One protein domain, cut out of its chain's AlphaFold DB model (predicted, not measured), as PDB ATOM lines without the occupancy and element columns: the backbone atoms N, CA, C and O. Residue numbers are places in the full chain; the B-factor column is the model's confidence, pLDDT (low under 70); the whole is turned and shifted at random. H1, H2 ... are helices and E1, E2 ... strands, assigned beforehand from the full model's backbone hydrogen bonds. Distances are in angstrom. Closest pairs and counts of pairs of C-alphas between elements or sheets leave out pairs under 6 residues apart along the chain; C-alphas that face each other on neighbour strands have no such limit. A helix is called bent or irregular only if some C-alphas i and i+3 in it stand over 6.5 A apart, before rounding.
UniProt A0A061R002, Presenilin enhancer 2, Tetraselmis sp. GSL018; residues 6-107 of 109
ATOM      1  N   VAL A   6     120.897 109.825  86.087       81.25
ATOM      2  CA  VAL A   6     121.138 110.678  84.923       81.25
ATOM      3  C   VAL A   6     120.340 110.110  83.767       81.25
ATOM      4  O   VAL A   6     120.386 108.900  83.521       81.25
ATOM      5  N   ASP A   7     119.633 110.984  83.062       81.75
ATOM      6  CA  ASP A   7     118.866 110.602  81.888       81.75
ATOM      7  C   ASP A   7     119.754 110.629  80.640       81.75
ATOM      8  O   ASP A   7     120.548 111.552  80.426       81.75
ATOM      9  N   THR A   8     119.656 109.581  79.832       82.06
ATOM     10  CA  THR A   8     120.379 109.474  78.559       82.06
ATOM     11  C   THR A   8     119.426 109.752  77.405       82.06
ATOM     12  O   THR A   8     118.211 109.650  77.550       82.06
ATOM     13  N   ILE A   9     119.958 110.097  76.231       83.12
ATOM     14  CA  ILE A   9     119.108 110.363  75.057       83.12
ATOM     15  C   ILE A   9     118.246 109.161  74.639       83.12
ATOM     16  O   ILE A   9     117.175 109.347  74.069       83.12
ATOM     17  N   ASP A  10     118.669 107.947  74.993       80.69
ATOM     18  CA  ASP A  10     117.947 106.699  74.730       80.69
ATOM     19  C   ASP A  10     116.758 106.486  75.687       80.69
ATOM     20  O   ASP A  10     116.197 105.395  75.755       80.69
ATOM     21  N   SER A  11     116.365 107.518  76.447       73.31
ATOM     22  CA  SER A  11     115.308 107.462  77.473       73.31
ATOM     23  C   SER A  11     115.584 106.422  78.569       73.31
ATOM     24  O   SER A  11     114.668 105.947  79.243       73.31
ATOM     25  N   TYR A  12     116.854 106.036  78.736       78.31
ATOM     26  CA  TYR A  12     117.308 105.122  79.776       78.31
ATOM     27  C   TYR A  12     117.950 105.913  80.914       78.31
ATOM     28  O   TYR A  12     118.891 106.685  80.703       78.31
ATOM     29  N   THR A  13     117.493 105.668  82.138       81.44
ATOM     30  CA  THR A  13     118.073 106.284  83.331       81.44
ATOM     31  C   THR A  13     119.227 105.435  83.851       81.44
ATOM     32  O   THR A  13     119.100 104.239  84.114       81.44
ATOM     33  N   MET A  14     120.396 106.054  84.003       83.19
ATOM     34  CA  MET A  14     121.577 105.403  84.565       83.19
ATOM     35  C   MET A  14     121.901 105.971  85.946       83.19
ATOM     36  O   MET A  14     121.797 107.178  86.147       83.19
ATOM     37  N   PRO A  15     122.383 105.150  86.897       87.62
ATOM     38  CA  PRO A  15     122.955 105.662  88.138       87.62
ATOM     39  C   PRO A  15     124.069 106.673  87.848       87.62
ATOM     40  O   PRO A  15     124.951 106.397  87.022       87.62
ATOM     41  N   THR A  16     124.074 107.804  88.553       86.00
ATOM     42  CA  THR A  16     125.019 108.907  88.318       86.00
ATOM     43  C   THR A  16     126.482 108.459  88.297       86.00
ATOM     44  O   THR A  16     127.258 108.873  87.435       86.00
ATOM     45  N   GLU A  17     126.881 107.544  89.183       86.62
ATOM     46  CA  GLU A  17     128.253 107.024  89.213       86.62
ATOM     47  C   GLU A  17     128.644 106.279  87.930       86.62
ATOM     48  O   GLU A  17     129.763 106.438  87.422       86.62
ATOM     49  N   LYS A  18     127.716 105.489  87.373       87.50
ATOM     50  CA  LYS A  18     127.929 104.765  86.114       87.50
ATOM     51  C   LYS A  18     128.039 105.749  84.951       87.50
ATOM     52  O   LYS A  18     128.978 105.628  84.165       87.50
ATOM     53  N   ALA A  19     127.165 106.756  84.894       86.69
ATOM     54  CA  ALA A  19     127.202 107.813  83.881       86.69
ATOM     55  C   ALA A  19     128.527 108.602  83.914       86.69
ATOM     56  O   ALA A  19     129.175 108.813  82.883       86.69
ATOM     57  N   ARG A  20     129.012 108.959  85.109       89.44
ATOM     58  CA  ARG A  20     130.316 109.618  85.301       89.44
ATOM     59  C   ARG A  20     131.489 108.735  84.873       89.44
ATOM     60  O   ARG A  20     132.429 109.208  84.235       89.44
ATOM     61  N   LYS A  21     131.465 107.439  85.198       91.44
ATOM     62  CA  LYS A  21     132.519 106.499  84.776       91.44
ATOM     63  C   LYS A  21     132.529 106.304  83.257       91.44
ATOM     64  O   LYS A  21     133.609 106.258  82.667       91.44
ATOM     65  N   LEU A  22     131.350 106.216  82.642       89.56
ATOM     66  CA  LEU A  22     131.189 106.070  81.198       89.56
ATOM     67  C   LEU A  22     131.685 107.318  80.458       89.56
ATOM     68  O   LEU A  22     132.582 107.201  79.626       89.56
ATOM     69  N   SER A  23     131.206 108.508  80.831       88.19
ATOM     70  CA  SER A  23     131.630 109.778  80.218       88.19
ATOM     71  C   SER A  23     133.142 110.005  80.302       88.19
ATOM     72  O   SER A  23     133.753 110.420  79.317       88.19
ATOM     73  N   ARG A  24     133.781 109.664  81.433       90.50
ATOM     74  CA  ARG A  24     135.248 109.714  81.568       90.50
ATOM     75  C   ARG A  24     135.955 108.748  80.621       90.50
ATOM     76  O   ARG A  24     136.920 109.143  79.976       90.50
ATOM     77  N   ARG A  25     135.498 107.496  80.522       91.50
ATOM     78  CA  ARG A  25     136.108 106.498  79.623       91.50
ATOM     79  C   ARG A  25     136.002 106.908  78.160       91.50
ATOM     80  O   ARG A  25     136.998 106.824  77.454       91.50
ATOM     81  N   ILE A  26     134.835 107.378  77.731       89.94
ATOM     82  CA  ILE A  26     134.612 107.837  76.356       89.94
ATOM     83  C   ILE A  26     135.465 109.085  76.070       89.94
ATOM     84  O   ILE A  26     136.114 109.169  75.028       89.94
ATOM     85  N   TYR A  27     135.554 110.017  77.027       89.62
ATOM     86  CA  TYR A  27     136.434 111.183  76.923       89.62
ATOM     87  C   TYR A  27     137.909 110.797  76.752       89.62
ATOM     88  O   TYR A  27     138.551 111.286  75.824       89.62
ATOM     89  N   TYR A  28     138.444 109.911  77.599       91.12
ATOM     90  CA  TYR A  28     139.838 109.468  77.483       91.12
ATOM     91  C   TYR A  28     140.085 108.611  76.239       91.12
ATOM     92  O   TYR A  28     141.118 108.759  75.595       91.12
ATOM     93  N   GLY A  29     139.125 107.768  75.853       90.31
ATOM     94  CA  GLY A  29     139.219 106.958  74.641       90.31
ATOM     95  C   GLY A  29     139.335 107.803  73.371       90.31
ATOM     96  O   GLY A  29     140.031 107.409  72.443       90.31
ATOM     97  N   GLY A  30     138.718 108.991  73.329       87.19
ATOM     98  CA  GLY A  30     138.796 109.863  72.153       87.19
ATOM     99  C   GLY A  30     140.213 110.379  71.870       87.19
ATOM    100  O   GLY A  30     140.543 110.648  70.717       87.19
ATOM    101  N   PHE A  31     141.093 110.414  72.880       88.94
ATOM    102  CA  PHE A  31     142.509 110.755  72.690       88.94
ATOM    103  C   PHE A  31     143.301 109.698  71.912       88.94
ATOM    104  O   PHE A  31     144.400 109.998  71.459       88.94
ATOM    105  N   ALA A  32     142.745 108.509  71.664       90.25
ATOM    106  CA  ALA A  32     143.326 107.531  70.744       90.25
ATOM    107  C   ALA A  32     143.131 107.909  69.255       90.25
ATOM    108  O   ALA A  32     143.166 107.037  68.393       90.25
ATOM    109  N   LEU A  33     142.923 109.201  68.953       82.81
ATOM    110  CA  LEU A  33     142.580 109.749  67.633       82.81
ATOM    111  C   LEU A  33     141.210 109.285  67.107       82.81
ATOM    112  O   LEU A  33     141.009 109.164  65.901       82.81
ATOM    113  N   LEU A  34     140.243 109.066  68.005       88.12
ATOM    114  CA  LEU A  34     138.858 108.742  67.648       88.12
ATOM    115  C   LEU A  34     137.946 109.947  67.926       88.12
ATOM    116  O   LEU A  34     137.267 109.972  68.957       88.12
ATOM    117  N   PRO A  35     137.857 110.932  67.011       85.94
ATOM    118  CA  PRO A  35     136.959 112.073  67.191       85.94
ATOM    119  C   PRO A  35     135.499 111.619  67.310       85.94
ATOM    120  O   PRO A  35     134.742 112.155  68.118       85.94
ATOM    121  N   TRP A  36     135.118 110.568  66.580       87.88
ATOM    122  CA  TRP A  36     133.774 109.998  66.639       87.88
ATOM    123  C   TRP A  36     133.375 109.544  68.048       87.88
ATOM    124  O   TRP A  36     132.219 109.673  68.443       87.88
ATOM    125  N   LEU A  37     134.338 109.089  68.853       90.12
ATOM    126  CA  LEU A  37     134.061 108.657  70.217       90.12
ATOM    127  C   LEU A  37     133.634 109.837  71.105       90.12
ATOM    128  O   LEU A  37     132.714 109.712  71.911       90.12
ATOM    129  N   TRP A  38     134.231 111.017  70.912       91.50
ATOM    130  CA  TRP A  38     133.774 112.237  71.575       91.50
ATOM    131  C   TRP A  38     132.390 112.686  71.101       91.50
ATOM    132  O   TRP A  38     131.608 113.144  71.934       91.50
ATOM    133  N   ALA A  39     132.065 112.521  69.815       90.25
ATOM    134  CA  ALA A  39     130.728 112.815  69.295       90.25
ATOM    135  C   ALA A  39     129.658 111.931  69.955       90.25
ATOM    136  O   ALA A  39     128.644 112.450  70.415       90.25
ATOM    137  N   VAL A  40     129.922 110.626  70.111       90.50
ATOM    138  CA  VAL A  40     129.037 109.709  70.854       90.50
ATOM    139  C   VAL A  40     128.858 110.165  72.305       90.50
ATOM    140  O   VAL A  40     127.737 110.155  72.804       90.50
ATOM    141  N   ASN A  41     129.921 110.632  72.977       91.19
ATOM    142  CA  ASN A  41     129.804 111.173  74.340       91.19
ATOM    143  C   ASN A  41     128.829 112.359  74.408       91.19
ATOM    144  O   ASN A  41     128.004 112.447  75.312       91.19
ATOM    145  N   VAL A  42     128.948 113.288  73.455       89.19
ATOM    146  CA  VAL A  42     128.109 114.493  73.389       89.19
ATOM    147  C   VAL A  42     126.665 114.131  73.072       89.19
ATOM    148  O   VAL A  42     125.765 114.684  73.692       89.19
ATOM    149  N   TRP A  43     126.448 113.199  72.142       89.31
ATOM    150  CA  TRP A  43     125.122 112.723  71.756       89.31
ATOM    151  C   TRP A  43     124.417 112.018  72.922       89.31
ATOM    152  O   TRP A  43     123.283 112.356  73.255       89.31
ATOM    153  N   LEU A  44     125.106 111.087  73.591       87.12
ATOM    154  CA  LEU A  44     124.550 110.288  74.686       87.12
ATOM    155  C   LEU A  44     124.092 111.158  75.868       87.12
ATOM    156  O   LEU A  44     123.021 110.932  76.431       87.12
ATOM    157  N   PHE A  45     124.892 112.173  76.211       86.94
ATOM    158  CA  PHE A  45     124.630 113.105  77.312       86.94
ATOM    159  C   PHE A  45     124.078 114.460  76.834       86.94
ATOM    160  O   PHE A  45     124.154 115.454  77.557       86.94
ATOM    161  N   TRP A  46     123.507 114.526  75.628       84.19
ATOM    162  CA  TRP A  46     122.895 115.746  75.095       84.19
ATOM    163  C   TRP A  46     121.740 116.288  75.958       84.19
ATOM    164  O   TRP A  46     121.713 117.501  76.203       84.19
ATOM    165  N   PRO A  47     120.820 115.446  76.484       80.00
ATOM    166  CA  PRO A  47     119.782 115.915  77.404       80.00
ATOM    167  C   PRO A  47     120.388 116.568  78.650       80.00
ATOM    168  O   PRO A  47     119.936 117.625  79.083       80.00
ATOM    169  N   GLU A  48     121.484 116.002  79.154       78.69
ATOM    170  CA  GLU A  48     122.200 116.478  80.338       78.69
ATOM    171  C   GLU A  48     122.978 117.784  80.084       78.69
ATOM    172  O   GLU A  48     123.123 118.628  80.968       78.69
ATOM    173  N   LEU A  49     123.431 118.017  78.845       75.38
ATOM    174  CA  LEU A  49     123.953 119.325  78.435       75.38
ATOM    175  C   LEU A  49     122.873 120.415  78.498       75.38
ATOM    176  O   LEU A  49     123.179 121.547  78.895       75.38
ATOM    177  N   ARG A  50     121.643 120.076  78.092       77.06
ATOM    178  CA  ARG A  50     120.491 120.991  78.045       77.06
ATOM    179  C   ARG A  50     119.851 121.192  79.425       77.06
ATOM    180  O   ARG A  50     119.339 122.276  79.690       77.06
ATOM    181  N   GLY A  51     119.925 120.182  80.290       74.69
ATOM    182  CA  GLY A  51     119.474 120.200  81.681       74.69
ATOM    183  C   GLY A  51     120.537 120.639  82.702       74.69
ATOM    184  O   GLY A  51     121.602 121.178  82.364       74.69
ATOM    185  N   GLN A  52     120.209 120.434  83.983       62.72
ATOM    186  CA  GLN A  52     121.058 120.731  85.147       62.72
ATOM    187  C   GLN A  52     121.099 119.572  86.175       62.72
ATOM    188  O   GLN A  52     121.131 119.847  87.371       62.72
ATOM    189  N   ASN A  53     121.092 118.293  85.772       68.25
ATOM    190  CA  ASN A  53     121.073 117.202  86.763       68.25
ATOM    191  C   ASN A  53     122.473 116.884  87.326       68.25
ATOM    192  O   ASN A  53     122.596 116.651  88.526       68.25
ATOM    193  N   ASP A  54     123.543 116.904  86.513       79.75
ATOM    194  CA  ASP A  54     124.907 116.575  86.958       79.75
ATOM    195  C   ASP A  54     126.027 117.455  86.339       79.75
ATOM    196  O   ASP A  54     126.319 117.385  85.134       79.75
ATOM    197  N   PRO A  55     126.743 118.260  87.155       81.19
ATOM    198  CA  PRO A  55     127.791 119.157  86.669       81.19
ATOM    199  C   PRO A  55     129.074 118.442  86.204       81.19
ATOM    200  O   PRO A  55     129.802 118.995  85.371       81.19
ATOM    201  N   GLU A  56     129.381 117.234  86.695       83.00
ATOM    202  CA  GLU A  56     130.557 116.482  86.238       83.00
ATOM    203  C   GLU A  56     130.343 115.934  84.829       83.00
ATOM    204  O   GLU A  56     131.189 116.141  83.955       83.00
ATOM    205  N   VAL A  57     129.209 115.269  84.588       83.88
ATOM    206  CA  VAL A  57     128.873 114.700  83.272       83.88
ATOM    207  C   VAL A  57     128.855 115.804  82.214       83.88
ATOM    208  O   VAL A  57     129.509 115.681  81.175       83.88
ATOM    209  N   LYS A  58     128.231 116.946  82.530       85.38
ATOM    210  CA  LYS A  58     128.205 118.131  81.662       85.38
ATOM    211  C   LYS A  58     129.600 118.656  81.327       85.38
ATOM    212  O   LYS A  58     129.879 119.004  80.177       85.38
ATOM    213  N   LYS A  59     130.509 118.701  82.308       87.25
ATOM    214  CA  LYS A  59     131.898 119.140  82.102       87.25
ATOM    215  C   LYS A  59     132.640 118.221  81.133       87.25
ATOM    216  O   LYS A  59     133.326 118.728  80.242       87.25
ATOM    217  N   TYR A  60     132.516 116.902  81.285       85.81
ATOM    218  CA  TYR A  60     133.181 115.944  80.394       85.81
ATOM    219  C   TYR A  60     132.567 115.933  78.996       85.81
ATOM    220  O   TYR A  60     133.316 115.966  78.021       85.81
ATOM    221  N   ALA A  61     131.242 115.989  78.878       86.88
ATOM    222  CA  ALA A  61     130.573 116.060  77.585       86.88
ATOM    223  C   ALA A  61     130.934 117.357  76.829       86.88
ATOM    224  O   ALA A  61     131.294 117.308  75.654       86.88
ATOM    225  N   ARG A  62     130.997 118.514  77.511       87.94
ATOM    226  CA  ARG A  62     131.478 119.772  76.904       87.94
ATOM    227  C   ARG A  62     132.939 119.686  76.459       87.94
ATOM    228  O   ARG A  62     133.285 120.162  75.381       87.94
ATOM    229  N   ARG A  63     133.811 119.085  77.274       88.94
ATOM    230  CA  ARG A  63     135.221 118.867  76.904       88.94
ATOM    231  C   ARG A  63     135.358 117.923  75.709       88.94
ATOM    232  O   ARG A  63     136.214 118.170  74.870       88.94
ATOM    233  N   SER A  64     134.511 116.899  75.605       87.81
ATOM    234  CA  SER A  64     134.426 116.042  74.418       87.81
ATOM    235  C   SER A  64     133.994 116.821  73.180       87.81
ATOM    236  O   SER A  64     134.634 116.669  72.147       87.81
ATOM    237  N   ALA A  65     132.999 117.709  73.275       89.44
ATOM    238  CA  ALA A  65     132.605 118.559  72.146       89.44
ATOM    239  C   ALA A  65     133.772 119.426  71.644       89.44
ATOM    240  O   ALA A  65     134.027 119.495  70.445       89.44
ATOM    241  N   ILE A  66     134.527 120.037  72.563       91.94
ATOM    242  CA  ILE A  66     135.715 120.830  72.216       91.94
ATOM    243  C   ILE A  66     136.792 119.941  71.581       91.94
ATOM    244  O   ILE A  66     137.332 120.302  70.541       91.94
ATOM    245  N   GLY A  67     137.081 118.775  72.167       88.94
ATOM    246  CA  GLY A  67     138.049 117.821  71.616       88.94
ATOM    247  C   GLY A  67     137.689 117.379  70.196       88.94
ATOM    248  O   GLY A  67     138.541 117.399  69.311       88.94
ATOM    249  N   PHE A  68     136.410 117.073  69.958       91.12
ATOM    250  CA  PHE A  68     135.882 116.742  68.637       91.12
ATOM    251  C   PHE A  68     136.107 117.870  67.631       91.12
ATOM    252  O   PHE A  68     136.627 117.616  66.546       91.12
ATOM    253  N   LEU A  69     135.769 119.110  67.996       92.31
ATOM    254  CA  LEU A  69     135.942 120.267  67.119       92.31
ATOM    255  C   LEU A  69     137.414 120.537  66.815       92.31
ATOM    256  O   LEU A  69     137.755 120.727  65.656       92.31
ATOM    257  N   VAL A  70     138.289 120.511  67.825       92.44
ATOM    258  CA  VAL A  70     139.730 120.751  67.649       92.44
ATOM    259  C   VAL A  70     140.348 119.692  66.745       92.44
ATOM    260  O   VAL A  70     141.033 120.032  65.783       92.44
ATOM    261  N   LEU A  71     140.091 118.412  67.018       89.31
ATOM    262  CA  LEU A  71     140.683 117.331  66.238       89.31
ATOM    263  C   LEU A  71     140.137 117.312  64.808       89.31
ATOM    264  O   LEU A  71     140.907 117.133  63.875       89.31
ATOM    265  N   THR A  72     138.840 117.566  64.620       88.50
ATOM    266  CA  THR A  72     138.230 117.661  63.284       88.50
ATOM    267  C   THR A  72     138.752 118.876  62.515       88.50
ATOM    268  O   THR A  72     139.098 118.751  61.344       88.50
ATOM    269  N   ALA A  73     138.874 120.035  63.167       91.69
ATOM    270  CA  ALA A  73     139.412 121.253  62.563       91.69
ATOM    271  C   ALA A  73     140.910 121.158  62.244       91.69
ATOM    272  O   ALA A  73     141.371 121.871  61.364       91.69
ATOM    273  N   LEU A  74     141.664 120.288  62.923       90.62
ATOM    274  CA  LEU A  74     143.054 119.981  62.581       90.62
ATOM    275  C   LEU A  74     143.144 118.925  61.466       90.62
ATOM    276  O   LEU A  74     143.954 119.048  60.548       90.62
ATOM    277  N   PHE A  75     142.298 117.896  61.533       88.69
ATOM    278  CA  PHE A  75     142.311 116.765  60.610       88.69
ATOM    279  C   PHE A  75     141.803 117.137  59.213       88.69
ATOM    280  O   PHE A  75     142.397 116.721  58.222       88.69
ATOM    281  N   LEU A  76     140.745 117.946  59.104       88.19
ATOM    282  CA  LEU A  76     140.172 118.316  57.804       88.19
ATOM    283  C   LEU A  76     141.148 119.113  56.921       88.19
ATOM    284  O   LEU A  76     141.342 118.711  55.773       88.19
ATOM    285  N   PRO A  77     141.819 120.177  57.405       90.88
ATOM    286  CA  PRO A  77     142.847 120.858  56.627       90.88
ATOM    287  C   PRO A  77     144.021 119.946  56.273       90.88
ATOM    288  O   PRO A  77     144.510 120.018  55.151       90.88
ATOM    289  N   TRP A  78     144.447 119.054  57.177       86.00
ATOM    290  CA  TRP A  78     145.489 118.066  56.870       86.00
ATOM    291  C   TRP A  78     145.094 117.165  55.691       86.00
ATOM    292  O   TRP A  78     145.872 116.989  54.754       86.00
ATOM    293  N   VAL A  79     143.858 116.658  55.689       88.06
ATOM    294  CA  VAL A  79     143.311 115.866  54.578       88.06
ATOM    295  C   VAL A  79     143.206 116.696  53.299       88.06
ATOM    296  O   VAL A  79     143.549 116.198  52.232       88.06
ATOM    297  N   MET A  80     142.785 117.961  53.379       85.38
ATOM    298  CA  MET A  80     142.737 118.845  52.209       85.38
ATOM    299  C   MET A  80     144.124 119.091  51.614       85.38
ATOM    300  O   MET A  80     144.277 119.015  50.399       85.38
ATOM    301  N   VAL A  81     145.144 119.329  52.445       84.50
ATOM    302  CA  VAL A  81     146.535 119.462  51.989       84.50
ATOM    303  C   VAL A  81     147.007 118.173  51.320       84.50
ATOM    304  O   VAL A  81     147.601 118.230  50.249       84.50
ATOM    305  N   TYR A  82     146.702 117.013  51.905       80.06
ATOM    306  CA  TYR A  82     147.038 115.718  51.314       80.06
ATOM    307  C   TYR A  82     146.337 115.488  49.964       80.06
ATOM    308  O   TYR A  82     146.969 115.038  49.014       80.06
ATOM    309  N   TYR A  83     145.050 115.829  49.857       80.31
ATOM    310  CA  TYR A  83     144.248 115.602  48.653       80.31
ATOM    311  C   TYR A  83     144.583 116.581  47.515       80.31
ATOM    312  O   TYR A  83     144.692 116.172  46.365       80.31
ATOM    313  N   ILE A  84     144.764 117.869  47.827       80.75
ATOM    314  CA  ILE A  84     145.038 118.926  46.836       80.75
ATOM    315  C   ILE A  84     146.529 118.980  46.487       80.75
ATOM    316  O   ILE A  84     146.900 119.157  45.329       80.75
ATOM    317  N   GLY A  85     147.394 118.860  47.494       69.50
ATOM    318  CA  GLY A  85     148.836 119.066  47.379       69.50
ATOM    319  C   GLY A  85     149.665 117.785  47.394       69.50
ATOM    320  O   GLY A  85     150.887 117.881  47.360       69.50
ATOM    321  N   GLY A  86     149.058 116.595  47.444       62.53
ATOM    322  CA  GLY A  86     149.788 115.328  47.561       62.53
ATOM    323  C   GLY A  86     150.888 115.158  46.509       62.53
ATOM    324  O   GLY A  86     152.020 114.818  46.847       62.53
ATOM    325  N   GLU A  87     150.612 115.490  45.246       61.38
ATOM    326  CA  GLU A  87     151.604 115.345  44.173       61.38
ATOM    327  C   GLU A  87     152.668 116.465  44.174       61.38
ATOM    328  O   GLU A  87     153.823 116.200  43.834       61.38
ATOM    329  N   SER A  88     152.329 117.686  44.618       65.12
ATOM    330  CA  SER A  88     153.261 118.830  44.649       65.12
ATOM    331  C   SER A  88     154.128 118.906  45.915       65.12
ATOM    332  O   SER A  88     155.249 119.403  45.842       65.12
ATOM    333  N   LEU A  89     153.650 118.390  47.056       64.25
ATOM    334  CA  LEU A  89     154.351 118.409  48.351       64.25
ATOM    335  C   LEU A  89     155.103 117.108  48.661       64.25
ATOM    336  O   LEU A  89     156.192 117.164  49.227       64.25
ATOM    337  N   LEU A  90     154.550 115.937  48.321       62.75
ATOM    338  CA  LEU A  90     155.150 114.634  48.664       62.75
ATOM    339  C   LEU A  90     155.946 114.012  47.503       62.75
ATOM    340  O   LEU A  90     156.667 113.032  47.713       62.75
ATOM    341  N   GLY A  91     155.852 114.573  46.291       69.25
ATOM    342  CA  GLY A  91     156.664 114.211  45.127       69.25
ATOM    343  C   GLY A  91     156.797 112.695  44.910       69.25
ATOM    344  O   GLY A  91     155.816 111.982  44.691       69.25
ATOM    345  N   ASN A  92     158.029 112.180  45.000       61.84
ATOM    346  CA  ASN A  92     158.341 110.760  44.785       61.84
ATOM    347  C   ASN A  92     157.722 109.806  45.825       61.84
ATOM    348  O   ASN A  92     157.532 108.631  45.512       61.84
ATOM    349  N   ALA A  93     157.406 110.269  47.041       65.50
ATOM    350  CA  ALA A  93     156.781 109.432  48.067       65.50
ATOM    351  C   ALA A  93     155.299 109.172  47.757       65.50
ATOM    352  O   ALA A  93     154.841 108.037  47.886       65.50
ATOM    353  N   TYR A  94     154.580 110.183  47.252       65.62
ATOM    354  CA  TYR A  94     153.196 110.032  46.783       65.62
ATOM    355  C   TYR A  94     153.117 109.026  45.634       65.62
ATOM    356  O   TYR A  94     152.327 108.091  45.669       65.62
ATOM    357  N   ARG A  95     154.040 109.139  44.670       64.19
ATOM    358  CA  ARG A  95     154.115 108.252  43.501       64.19
ATOM    359  C   ARG A  95     154.381 106.775  43.859       64.19
ATOM    360  O   ARG A  95     154.063 105.908  43.056       64.19
ATOM    361  N   ARG A  96     154.944 106.481  45.041       65.44
ATOM    362  CA  ARG A  96     155.154 105.108  45.554       65.44
ATOM    363  C   ARG A  96     153.986 104.569  46.387       65.44
ATOM    364  O   ARG A  96     153.836 103.357  46.475       65.44
ATOM    365  N   LEU A  97     153.208 105.448  47.017       66.75
ATOM    366  CA  LEU A  97     152.043 105.092  47.842       66.75
ATOM    367  C   LEU A  97     150.733 105.074  47.042       66.75
ATOM    368  O   LEU A  97     149.718 104.576  47.527       66.75
ATOM    369  N   ASP A  98     150.756 105.605  45.821       68.31
ATOM    370  CA  ASP A  98     149.618 105.638  44.917       68.31
ATOM    371  C   ASP A  98     149.309 104.243  44.346       68.31
ATOM    372  O   ASP A  98     149.769 103.849  43.272       68.31
ATOM    373  N   ALA A  99     148.499 103.486  45.089       66.31
ATOM    374  CA  ALA A  99     148.027 102.163  44.695       66.31
ATOM    375  C   ALA A  99     147.115 102.185  43.453       66.31
ATOM    376  O   ALA A  99     146.944 101.153  42.810       66.31
ATOM    377  N   SER A 100     146.556 103.344  43.084       67.94
ATOM    378  CA  SER A 100     145.701 103.476  41.896       67.94
ATOM    379  C   SER A 100     146.488 103.438  40.581       67.94
ATOM    380  O   SER A 100     145.923 103.151  39.528       67.94
ATOM    381  N   ARG A 101     147.805 103.681  40.648       63.44
ATOM    382  CA  ARG A 101     148.741 103.606  39.516       63.44
ATOM    383  C   ARG A 101     149.457 102.261  39.405       63.44
ATOM    384  O   ARG A 101     150.281 102.092  38.507       63.44
ATOM    385  N   LEU A 102     149.171 101.306  40.294       71.69
ATOM    386  CA  LEU A 102     149.704  99.954  40.161       71.69
ATOM    387  C   LEU A 102     149.112  99.316  38.896       71.69
ATOM    388  O   LEU A 102     147.888  99.249  38.768       71.69
ATOM    389  N   PRO A 103     149.942  98.817  37.965       68.38
ATOM    390  CA  PRO A 103     149.459  98.046  36.833       68.38
ATOM    391  C   PRO A 103     149.016  96.671  37.343       68.38
ATOM    392  O   PRO A 103     149.743  95.689  37.228       68.38
ATOM    393  N   LEU A 104     147.822  96.594  37.934       70.81
ATOM    394  CA  LEU A 104     147.224  95.346  38.432       70.81
ATOM    395  C   LEU A 104     147.095  94.306  37.306       70.81
ATOM    396  O   LEU A 104     147.314  93.119  37.525       70.81
ATOM    397  N   GLN A 105     146.905  94.785  36.074       67.88
ATOM    398  CA  GLN A 105     146.909  93.990  34.843       67.88
ATOM    399  C   GLN A 105     148.255  93.305  34.549       67.88
ATOM    400  O   GLN A 105     148.280  92.278  33.881       67.88
ATOM    401  N   SER A 106     149.379  93.825  35.058       65.81
ATOM    402  CA  SER A 106     150.696  93.179  34.905       65.81
ATOM    403  C   SER A 106     150.934  92.034  35.897       65.81
ATOM    404  O   SER A 106     151.847  91.238  35.697       65.81
ATOM    405  N   TYR A 107     150.096  91.924  36.935       71.88
ATOM    406  CA  TYR A 107     150.169  90.882  37.963       71.88
ATOM    407  C   TYR A 107     149.162  89.736  37.745       71.88
ATOM    408  O   TYR A 107     149.124  88.811  38.553       71.88
TER     409      TYR A 107
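What this domain is: This is residues 6 to 107 of the 109 residues of the protein "Presenilin enhancer 2" of Tetraselmis sp. GSL018 (UniProt A0A061R002). One long helix, H4, makes the length of this model, with the helical hairpin H1 and H2 packed along its first half as a three-helix up-and-down bundle, each helix running against the one before it in the chain. Beyond residue 72, H4 runs on as an arm away from the hairpin to a corner with H5, after which residues 99 to 107, with H6, stick out. The 102 printed residues hold six named helices and one named strand, in the order E1, H1, H2, H3, H4, H5, H6, and the class is mostly helix. The whole is extended, with a radius of gyration of the C-alphas of 20.4 A and spans of 62 by 28 by 18 A.

Where its parts are: H4, residues 55 to 89, measures 46.6 A, from C-alpha 55 at (127.791, 119.157, 86.669) to C-alpha 89 at (154.351, 118.409, 48.351). It has a kink of 51 degrees near residue 83 and is irregular, with C-alphas 84 and 87 7.9 A apart. H1, residues 16 to 30, measures 21.3 A; H2, residues 35 to 44, 14.6 A; and H5, residues 91 to 97, 10.6 A. The short elements are E1, residues 13 to 15, H3, residues 46 to 50, and H6, residues 104 to 107, ending at C-alpha 107 at (150.169, 90.882, 37.963).

How they stand to each other: H4 is the hub, touching four helices. With residues 61 to 72 alone it touches H2, closest at the C-alphas of Trp 38 and Ser 64, 4.8 A, at a shallow tilt of 31 degrees, opposite ways. With residues 56 to 64 alone it touches H1, closest at the C-alphas of Arg 20 and Val 57, 5.7 A, at a shallow tilt of 15 degrees, the same way. H1 and H2 form a hairpin; their closest C-alphas, of Gly 30 and Leu 37, are 5.3 A apart. H3 touches H4, closest at the C-alphas of Leu 49 and Lys 58, 5.5 A. H4 and H5 touch only at the corner, and only just, with 3 pairs of C-alphas within 8 A; the closest are those of Glu 87 and Tyr 94, 6.1 A. H6 is apart from H4 and H5. E1 pairs with no named strand, but its residues 13 to 14 pair antiparallel with residues 6 to 7. In H1, H2, H3 and H5 every O i to N i+4 pair is within hydrogen-bond range, in H4 28 of 31; H6 is too short for such a pair.

The domain as a whole: The two C-alphas farthest apart, of Gln 52 and Ser 106, are 64.5 A apart. The printed part has no cut and no long link. Mean pLDDT of the printed part is 81.4; residues 52 to 53, 85 to 101, 103 and 105 to 106 are under 70.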